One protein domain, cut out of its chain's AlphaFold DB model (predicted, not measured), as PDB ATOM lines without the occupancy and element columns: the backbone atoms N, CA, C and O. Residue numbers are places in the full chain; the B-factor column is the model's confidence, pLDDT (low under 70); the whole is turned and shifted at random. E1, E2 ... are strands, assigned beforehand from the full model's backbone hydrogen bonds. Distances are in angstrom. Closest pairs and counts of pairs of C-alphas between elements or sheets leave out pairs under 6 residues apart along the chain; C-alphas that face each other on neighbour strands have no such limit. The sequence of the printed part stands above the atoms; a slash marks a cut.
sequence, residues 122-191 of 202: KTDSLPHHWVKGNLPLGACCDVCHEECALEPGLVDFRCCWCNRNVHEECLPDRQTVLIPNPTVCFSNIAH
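Overview. This is residues 122 to 191 of the 202 residues of an uncharacterized protein of Photinus pyralis (UniProt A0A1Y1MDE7). This is a small fold of loops with little regular structure, with a tiny two-strand hairpin, E1 and E2, within it; a long loop, residues 133 to 156, joins the strands. The last stretch, residues 160 to 191, folds back so that residues 185 to 186 pair with residues 125 to 126. The printed part has 70 residues, no named helix and two antiparallel strands, all strand by class with 6 residues in named elements. It is compact, with a radius of gyration of the C-alphas of 12.0 A and spans of 38 by 26 by 17 A.

Arrangement. Residues 125 to 126 pair antiparallel with residues 185 to 186. E1, residues 130 to 132, and E2, residues 157 to 159, form a hairpin, antiparallel at 145 degrees; N 131 and O 158 are within hydrogen-bond range at 2.8 A. Residues 157 to 158 of E2 also pair antiparallel with residues 165 to 166.

Along the chain. E1 runs 6.6 A from C-alpha 130 at (-37.165, 35.841, 36.354). E2 runs 6.7 A to C-alpha 159 at (-39.259, 34.809, 32.786).

Size, cuts and confidence. The C-alphas farthest apart, of Lys 122 and Glu 151, are 38.2 A apart. The printed part has no cut; the link E1 to E2 is long. Confidence is low, with pLDDT under 70, at residues 122 to 126 and 172 to 191.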
ATOM      1  N   LYS A 122     -42.248  17.285  36.751       52.56
ATOM      2  CA  LYS A 122     -43.466  16.463  36.665       52.56
ATOM      3  C   LYS A 122     -44.714  17.212  37.176       52.56
ATOM      4  O   LYS A 122     -45.725  16.583  37.455       52.56
ATOM      5  N   THR A 123     -44.612  18.522  37.392       55.44
ATOM      6  CA  THR A 123     -45.639  19.370  37.995       55.44
ATOM      7  C   THR A 123     -46.079  20.419  36.984       55.44
ATOM      8  O   THR A 123     -45.239  21.074  36.364       55.44
ATOM      9  N   ASP A 124     -47.392  20.581  36.839       60.12
ATOM     10  CA  ASP A 124     -48.001  21.446  35.823       60.12
ATOM     11  C   ASP A 124     -47.856  22.948  36.111       60.12
ATOM     12  O   ASP A 124     -48.119  23.769  35.236       60.12
ATOM     13  N   SER A 125     -47.408  23.318  37.316       63.38
ATOM     14  CA  SER A 125     -47.311  24.703  37.767       63.38
ATOM     15  C   SER A 125     -46.001  24.959  38.521       63.38
ATOM     16  O   SER A 125     -45.749  24.326  39.549       63.38
ATOM     17  N   LEU A 126     -45.177  25.889  38.036       69.12
ATOM     18  CA  LEU A 126     -43.931  26.314  38.687       69.12
ATOM     19  C   LEU A 126     -43.902  27.841  38.892       69.12
ATOM     20  O   LEU A 126     -44.403  28.551  38.026       69.12
ATOM     21  N   PRO A 127     -43.259  28.384  39.942       73.19
ATOM     22  CA  PRO A 127     -43.211  29.831  40.204       73.19
ATOM     23  C   PRO A 127     -42.240  30.610  39.312       73.19
ATOM     24  O   PRO A 127     -41.061  30.286  39.323       73.19
ATOM     25  N   HIS A 128     -42.700  31.620  38.560       79.00
ATOM     26  CA  HIS A 128     -41.901  32.314  37.532       79.00
ATOM     27  C   HIS A 128     -40.424  32.521  37.908       79.00
ATOM     28  O   HIS A 128     -40.101  33.207  38.873       79.00
ATOM     29  N   HIS A 129     -39.519  31.988  37.083       80.12
ATOM     30  CA  HIS A 129     -38.085  32.232  37.232       80.12
ATOM     31  C   HIS A 129     -37.656  33.420  36.373       80.12
ATOM     32  O   HIS A 129     -37.499  33.290  35.156       80.12
ATOM     33  N   TRP A 130     -37.516  34.581  37.004       86.44
ATOM     34  CA  TRP A 130     -37.165  35.841  36.354       86.44
ATOM     35  C   TRP A 130     -35.655  35.985  36.161       86.44
ATOM     36  O   TRP A 130     -34.861  35.741  37.066       86.44
ATOM     37  N   VAL A 131     -35.261  36.407  34.964       88.12
ATOM     38  CA  VAL A 131     -33.885  36.716  34.572       88.12
ATOM     39  C   VAL A 131     -33.842  38.177  34.145       88.12
ATOM     40  O   VAL A 131     -34.679  38.611  33.358       88.12
ATOM     41  N   LYS A 132     -32.881  38.936  34.673       91.31
ATOM     42  CA  LYS A 132     -32.732  40.367  34.391       91.31
ATOM     43  C   LYS A 132     -32.184  40.601  32.977       91.31
ATOM     44  O   LYS A 132     -31.208  39.956  32.586       91.31
ATOM     45  N   GLY A 133     -32.769  41.552  32.253       91.19
ATOM     46  CA  GLY A 133     -32.241  42.108  31.011       91.19
ATOM     47  C   GLY A 133     -32.162  41.175  29.807       91.19
ATOM     48  O   GLY A 133     -32.717  40.076  29.769       91.19
ATOM     49  N   ASN A 134     -31.476  41.665  28.768       91.19
ATOM     50  CA  ASN A 134     -31.389  41.026  27.452       91.19
ATOM     51  C   ASN A 134     -32.767  40.702  26.842       91.19
ATOM     52  O   ASN A 134     -32.925  39.699  26.131       91.19
ATOM     53  N   LEU A 135     -33.756  41.567  27.073       90.50
ATOM     54  CA  LEU A 135     -35.108  41.437  26.535       90.50
ATOM     55  C   LEU A 135     -35.102  41.480  24.992       90.50
ATOM     56  O   LEU A 135     -34.175  42.023  24.380       90.50
ATOM     57  N   PRO A 136     -36.055  40.818  24.314       86.38
ATOM     58  CA  PRO A 136     -36.214  40.966  22.868       86.38
ATOM     59  C   PRO A 136     -36.562  42.419  22.500       86.38
ATOM     60  O   PRO A 136     -37.078  43.161  23.328       86.38
ATOM     61  N   LEU A 137     -36.272  42.818  21.259       86.00
ATOM     62  CA  LEU A 137     -36.695  44.125  20.745       86.00
ATOM     63  C   LEU A 137     -38.228  44.210  20.765       86.00
ATOM     64  O   LEU A 137     -38.885  43.245  20.371       86.00
ATOM     65  N   GLY A 138     -38.776  45.340  21.222       86.88
ATOM     66  CA  GLY A 138     -40.223  45.532  21.365       86.88
ATOM     67  C   GLY A 138     -40.857  44.660  22.454       86.88
ATOM     68  O   GLY A 138     -42.020  44.282  22.345       86.88
ATOM     69  N   ALA A 139     -40.092  44.263  23.475       89.69
ATOM     70  CA  ALA A 139     -40.656  43.586  24.636       89.69
ATOM     71  C   ALA A 139     -41.644  44.512  25.354       89.69
ATOM     72  O   ALA A 139     -41.279  45.629  25.696       89.69
ATOM     73  N   CYS A 140     -42.852  44.031  25.643       92.12
ATOM     74  CA  CYS A 140     -43.821  44.757  26.464       92.12
ATOM     75  C   CYS A 140     -43.993  44.091  27.828       92.12
ATOM     76  O   CYS A 140     -43.907  42.863  27.952       92.12
ATOM     77  N   CYS A 141     -44.278  44.910  28.834       91.31
ATOM     78  CA  CYS A 141     -44.572  44.471  30.184       91.31
ATOM     79  C   CYS A 141     -45.929  43.765  30.238       91.31
ATOM     80  O   CYS A 141     -46.945  44.285  29.781       91.31
ATOM     81  N   ASP A 142     -45.971  42.586  30.847       88.50
ATOM     82  CA  ASP A 142     -47.199  41.797  30.992       88.50
ATOM     83  C   ASP A 142     -48.190  42.408  32.003       88.50
ATOM     84  O   ASP A 142     -49.340  41.985  32.077       88.50
ATOM     85  N   VAL A 143     -47.741  43.409  32.770       86.88
ATOM     86  CA  VAL A 143     -48.499  44.057  33.847       86.88
ATOM     87  C   VAL A 143     -49.111  45.386  33.404       86.88
ATOM     88  O   VAL A 143     -50.321  45.560  33.510       86.88
ATOM     89  N   CYS A 144     -48.293  46.325  32.919       87.81
ATOM     90  CA  CYS A 144     -48.756  47.650  32.486       87.81
ATOM     91  C   CYS A 144     -48.960  47.766  30.968       87.81
ATOM     92  O   CYS A 144     -49.542  48.744  30.511       87.81
ATOM     93  N   HIS A 145     -48.506  46.775  30.190       89.19
ATOM     94  CA  HIS A 145     -48.570  46.750  28.722       89.19
ATOM     95  C   HIS A 145     -47.750  47.834  28.003       89.19
ATOM     96  O   HIS A 145     -47.881  47.989  26.789       89.19
ATOM     97  N   GLU A 146     -46.861  48.526  28.715       92.00
ATOM     98  CA  GLU A 146     -45.900  49.471  28.137       92.00
ATOM     99  C   GLU A 146     -44.599  48.775  27.708       92.00
ATOM    100  O   GLU A 146     -44.308  47.647  28.121       92.00
ATOM    101  N   GLU A 147     -43.815  49.435  26.853       93.62
ATOM    102  CA  GLU A 147     -42.549  48.908  26.336       93.62
ATOM    103  C   GLU A 147     -41.483  48.805  27.448       93.62
ATOM    104  O   GLU A 147     -41.316  49.697  28.282       93.62
ATOM    105  N   CYS A 148     -40.766  47.685  27.470       92.38
ATOM    106  CA  CYS A 148     -39.638  47.409  28.354       92.38
ATOM    107  C   CYS A 148     -38.306  47.721  27.660       92.38
ATOM    108  O   CYS A 148     -38.218  47.786  26.436       92.38
ATOM    109  N   ALA A 149     -37.239  47.812  28.450       89.25
ATOM    110  CA  ALA A 149     -35.868  48.019  27.993       89.25
ATOM    111  C   ALA A 149     -35.663  49.303  27.170       89.25
ATOM    112  O   ALA A 149     -34.894  49.325  26.210       89.25
ATOM    113  N   LEU A 150     -36.331  50.386  27.589       86.38
ATOM    114  CA  LEU A 150     -36.152  51.728  27.022       86.38
ATOM    115  C   LEU A 150     -34.746  52.288  27.288       86.38
ATOM    116  O   LEU A 150     -34.207  53.043  26.478       86.38
ATOM    117  N   GLU A 151     -34.147  51.909  28.417       86.62
ATOM    118  CA  GLU A 151     -32.791  52.303  28.781       86.62
ATOM    119  C   GLU A 151     -31.759  51.257  28.325       86.62
ATOM    120  O   GLU A 151     -31.995  50.049  28.435       86.62
ATOM    121  N   PRO A 152     -30.579  51.687  27.836       84.88
ATOM    122  CA  PRO A 152     -29.513  50.765  27.482       84.88
ATOM    123  C   PRO A 152     -28.936  50.110  28.739       84.88
ATOM    124  O   PRO A 152     -28.470  50.791  29.650       84.88
ATOM    125  N   GLY A 153     -28.895  48.780  28.762       87.75
ATOM    126  CA  GLY A 153     -28.310  48.033  29.869       87.75
ATOM    127  C   GLY A 153     -29.027  46.724  30.153       87.75
ATOM    128  O   GLY A 153     -29.862  46.245  29.383       87.75
ATOM    129  N   LEU A 154     -28.688  46.140  31.301       89.12
ATOM    130  CA  LEU A 154     -29.377  44.979  31.840       89.12
ATOM    131  C   LEU A 154     -30.555  45.449  32.708       89.12
ATOM    132  O   LEU A 154     -30.461  45.448  33.930       89.12
ATOM    133  N   VAL A 155     -31.641  45.887  32.069       90.62
ATOM    134  CA  VAL A 155     -32.856  46.411  32.724       90.62
ATOM    135  C   VAL A 155     -34.050  45.482  32.526       90.62
ATOM    136  O   VAL A 155     -34.065  44.689  31.582       90.62
ATOM    137  N   ASP A 156     -35.048  45.595  33.403       93.12
ATOM    138  CA  ASP A 156     -36.273  44.788  33.395       93.12
ATOM    139  C   ASP A 156     -36.024  43.275  33.502       93.12
ATOM    140  O   ASP A 156     -34.894  42.799  33.643       93.12
ATOM    141  N   PHE A 157     -37.098  42.489  33.499       91.69
ATOM    142  CA  PHE A 157     -37.034  41.055  33.752       91.69
ATOM    143  C   PHE A 157     -37.796  40.263  32.705       91.69
ATOM    144  O   PHE A 157     -38.888  40.632  32.288       91.69
ATOM    145  N   ARG A 158     -37.244  39.108  32.338       90.06
ATOM    146  CA  ARG A 158     -37.880  38.104  31.491       90.06
ATOM    147  C   ARG A 158     -37.960  36.777  32.226       90.06
ATOM    148  O   ARG A 158     -36.965  36.288  32.753       90.06
ATOM    149  N   CYS A 159     -39.124  36.144  32.224       86.19
ATOM    150  CA  CYS A 159     -39.259  34.809  32.786       86.19
ATOM    151  C   CYS A 159     -38.648  33.771  31.835       86.19
ATOM    152  O   CYS A 159     -39.044  33.677  30.673       86.19
ATOM    153  N   CYS A 160     -37.732  32.936  32.325       79.94
ATOM    154  CA  CYS A 160     -37.040  31.943  31.500       79.94
ATOM    155  C   CYS A 160     -37.930  30.758  31.076       79.94
ATOM    156  O   CYS A 160     -37.539  29.946  30.235       79.94
ATOM    157  N   TRP A 161     -39.131  30.639  31.646       76.31
ATOM    158  CA  TRP A 161     -40.059  29.553  31.333       76.31
ATOM    159  C   TRP A 161     -41.133  29.959  30.334       76.31
ATOM    160  O   TRP A 161     -41.322  29.246  29.352       76.31
ATOM    161  N   CYS A 162     -41.807  31.090  30.562       78.81
ATOM    162  CA  CYS A 162     -42.899  31.563  29.708       78.81
ATOM    163  C   CYS A 162     -42.523  32.736  28.792       78.81
ATOM    164  O   CYS A 162     -43.350  33.143  27.986       78.81
ATOM    165  N   ASN A 163     -41.311  33.288  28.909       83.25
ATOM    166  CA  ASN A 163     -40.828  34.449  28.150       83.25
ATOM    167  C   ASN A 163     -41.616  35.755  28.336       83.25
ATOM    168  O   ASN A 163     -41.367  36.702  27.594       83.25
ATOM    169  N   ARG A 164     -42.517  35.834  29.323       87.88
ATOM    170  CA  ARG A 164     -43.137  37.108  29.716       87.88
ATOM    171  C   ARG A 164     -42.061  38.079  30.180       87.88
ATOM    172  O   ARG A 164     -41.082  37.645  30.791       87.88
ATOM    173  N   ASN A 165     -42.272  39.358  29.898       90.12
ATOM    174  CA  ASN A 165     -41.404  40.441  30.335       90.12
ATOM    175  C   ASN A 165     -42.166  41.315  31.324       90.12
ATOM    176  O   ASN A 165     -43.379  41.475  31.194       90.12
ATOM    177  N   VAL A 166     -41.471  41.855  32.312       91.75
ATOM    178  CA  VAL A 166     -42.029  42.786  33.291       91.75
ATOM    179  C   VAL A 166     -40.979  43.827  33.635       91.75
ATOM    180  O   VAL A 166     -39.791  43.499  33.721       91.75
ATOM    181  N   HIS A 167     -41.412  45.066  33.851       92.62
ATOM    182  CA  HIS A 167     -40.529  46.083  34.413       92.62
ATOM    183  C   HIS A 167     -40.070  45.696  35.816       92.62
ATOM    184  O   HIS A 167     -40.756  44.952  36.520       92.62
ATOM    185  N   GLU A 168     -38.934  46.238  36.249       90.06
ATOM    186  CA  GLU A 168     -38.457  46.055  37.627       90.06
ATOM    187  C   GLU A 168     -39.503  46.489  38.671       90.06
ATOM    188  O   GLU A 168     -39.708  45.805  39.674       90.06
ATOM    189  N   GLU A 169     -40.215  47.584  38.410       88.69
ATOM    190  CA  GLU A 169     -41.297  48.101  39.261       88.69
ATOM    191  C   GLU A 169     -42.587  47.273  39.196       88.69
ATOM    192  O   GLU A 169     -43.362  47.251  40.150       88.69
ATOM    193  N   CYS A 170     -42.790  46.542  38.100       86.56
ATOM    194  CA  CYS A 170     -43.930  45.650  37.904       86.56
ATOM    195  C   CYS A 170     -43.673  44.232  38.444       86.56
ATOM    196  O   CYS A 170     -44.537  43.360  38.327       86.56
ATOM    197  N   LEU A 171     -42.487  43.970  39.005       82.88
ATOM    198  CA  LEU A 171     -42.122  42.651  39.504       82.88
ATOM    199  C   LEU A 171     -42.954  42.304  40.766       82.88
ATOM    200  O   LEU A 171     -42.972  43.090  41.721       82.88
ATOM    201  N   PRO A 172     -43.608  41.124  40.828       65.62
ATOM    202  CA  PRO A 172     -44.606  40.793  41.859       65.62
ATOM    203  C   PRO A 172     -44.115  40.821  43.313       65.62
ATOM    204  O   PRO A 172     -44.928  40.921  44.229       65.62
ATOM    205  N   ASP A 173     -42.802  40.754  43.542       58.66
ATOM    206  CA  ASP A 173     -42.219  40.743  44.888       58.66
ATOM    207  C   ASP A 173     -42.131  42.140  45.532       58.66
ATOM    208  O   ASP A 173     -41.718  42.252  46.689       58.66
ATOM    209  N   ARG A 174     -42.524  43.213  44.823       47.44
ATOM    210  CA  ARG A 174     -42.465  44.585  45.363       47.44
ATOM    211  C   ARG A 174     -43.781  45.329  45.514       47.44
ATOM    212  O   ARG A 174     -43.812  46.228  46.349       47.44
ATOM    213  N   GLN A 175     -44.870  44.964  44.841       36.50
ATOM    214  CA  GLN A 175     -46.184  45.508  45.192       36.50
ATOM    215  C   GLN A 175     -47.335  44.750  44.537       36.50
ATOM    216  O   GLN A 175     -47.235  44.207  43.446       36.50
ATOM    217  N   THR A 176     -48.445  44.751  45.263       39.41
ATOM    218  CA  THR A 176     -49.789  44.296  44.912       39.41
ATOM    219  C   THR A 176     -50.244  44.749  43.520       39.41
ATOM    220  O   THR A 176     -50.955  45.747  43.401       39.41
ATOM    221  N   VAL A 177     -49.897  44.002  42.472       40.62
ATOM    222  CA  VAL A 177     -50.508  44.168  41.152       40.62
ATOM    223  C   VAL A 177     -51.229  42.883  40.767       40.62
ATOM    224  O   VAL A 177     -50.676  41.785  40.822       40.62
ATOM    225  N   LEU A 178     -52.514  43.027  40.445       39.22
ATOM    226  CA  LEU A 178     -53.409  41.948  40.039       39.22
ATOM    227  C   LEU A 178     -53.029  41.468  38.632       39.22
ATOM    228  O   LEU A 178     -53.694  41.789  37.654       39.22
ATOM    229  N   ILE A 179     -51.948  40.696  38.527       44.34
ATOM    230  CA  ILE A 179     -51.652  39.923  37.320       44.34
ATOM    231  C   ILE A 179     -52.692  38.799  37.245       44.34
ATOM    232  O   ILE A 179     -52.953  38.151  38.266       44.34
ATOM    233  N   PRO A 180     -53.289  38.507  36.076       41.53
ATOM    234  CA  PRO A 180     -54.053  37.286  35.907       41.53
ATOM    235  C   PRO A 180     -53.084  36.096  36.018       41.53
ATOM    236  O   PRO A 180     -52.446  35.693  35.053       41.53
ATOM    237  N   ASN A 181     -53.003  35.551  37.236       52.06
ATOM    238  CA  ASN A 181     -52.151  34.448  37.695       52.06
ATOM    239  C   ASN A 181     -50.680  34.828  38.027       52.06
ATOM    240  O   ASN A 181     -49.758  34.457  37.305       52.06
ATOM    241  N   PRO A 182     -50.441  35.547  39.145       52.09
ATOM    242  CA  PRO A 182     -49.158  36.189  39.465       52.09
ATOM    243  C   PRO A 182     -48.032  35.235  39.892       52.09
ATOM    244  O   PRO A 182     -46.903  35.678  40.091       52.09
ATOM    245  N   THR A 183     -48.310  33.944  40.089       52.62
ATOM    246  CA  THR A 183     -47.416  33.067  40.861       52.62
ATOM    247  C   THR A 183     -47.013  31.776  40.169       52.62
ATOM    248  O   THR A 183     -46.173  31.077  40.723       52.62
ATOM    249  N   VAL A 184     -47.548  31.433  38.988       57.00
ATOM    250  CA  VAL A 184     -47.289  30.121  38.369       57.00
ATOM    251  C   VAL A 184     -47.253  30.149  36.836       57.00
ATOM    252  O   VAL A 184     -48.230  30.455  36.162       57.00
ATOM    253  N   CYS A 185     -46.117  29.728  36.279       62.12
ATOM    254  CA  CYS A 185     -45.965  29.272  34.904       62.12
ATOM    255  C   CYS A 185     -46.592  27.892  34.731       62.12
ATOM    256  O   CYS A 185     -46.201  26.942  35.413       62.12
ATOM    257  N   PHE A 186     -47.479  27.760  33.747       57.47
ATOM    258  CA  PHE A 186     -47.973  26.459  33.314       57.47
ATOM    259  C   PHE A 186     -46.976  25.818  32.345       57.47
ATOM    260  O   PHE A 186     -46.654  26.384  31.298       57.47
ATOM    261  N   SER A 187     -46.470  24.636  32.697       48.50
ATOM    262  CA  SER A 187     -45.432  23.916  31.940       48.50
ATOM    263  C   SER A 187     -45.893  23.428  30.556       48.50
ATOM    264  O   SER A 187     -45.054  23.135  29.709       48.50
ATOM    265  N   ASN A 188     -47.205  23.414  30.288       44.22
ATOM    266  CA  ASN A 188     -47.798  22.984  29.014       44.22
ATOM    267  C   ASN A 188     -48.006  24.097  27.981       44.22
ATOM    268  O   ASN A 188     -48.681  23.902  26.970       44.22
ATOM    269  N   ILE A 189     -47.381  25.256  28.166       45.12
ATOM    270  CA  ILE A 189     -47.358  26.294  27.140       45.12
ATOM    271  C   ILE A 189     -46.260  25.957  26.111       45.12
ATOM    272  O   ILE A 189     -45.259  26.646  25.948       45.12
ATOM    273  N   ALA A 190     -46.496  24.883  25.355       37.22
ATOM    274  CA  ALA A 190     -45.983  24.734  23.994       37.22
ATOM    275  C   ALA A 190     -46.677  25.718  23.016       37.22
ATOM    276  O   ALA A 190     -46.413  25.694  21.821       37.22
ATOM    277  N   HIS A 191     -47.562  26.592  23.519       37.25
ATOM    278  CA  HIS A 191     -48.399  27.513  22.751       37.25
ATOM    279  C   HIS A 191     -48.621  28.860  23.482       37.25
ATOM    280  O   HIS A 191     -49.754  29.253  23.729       37.25
TER     281      HIS A 191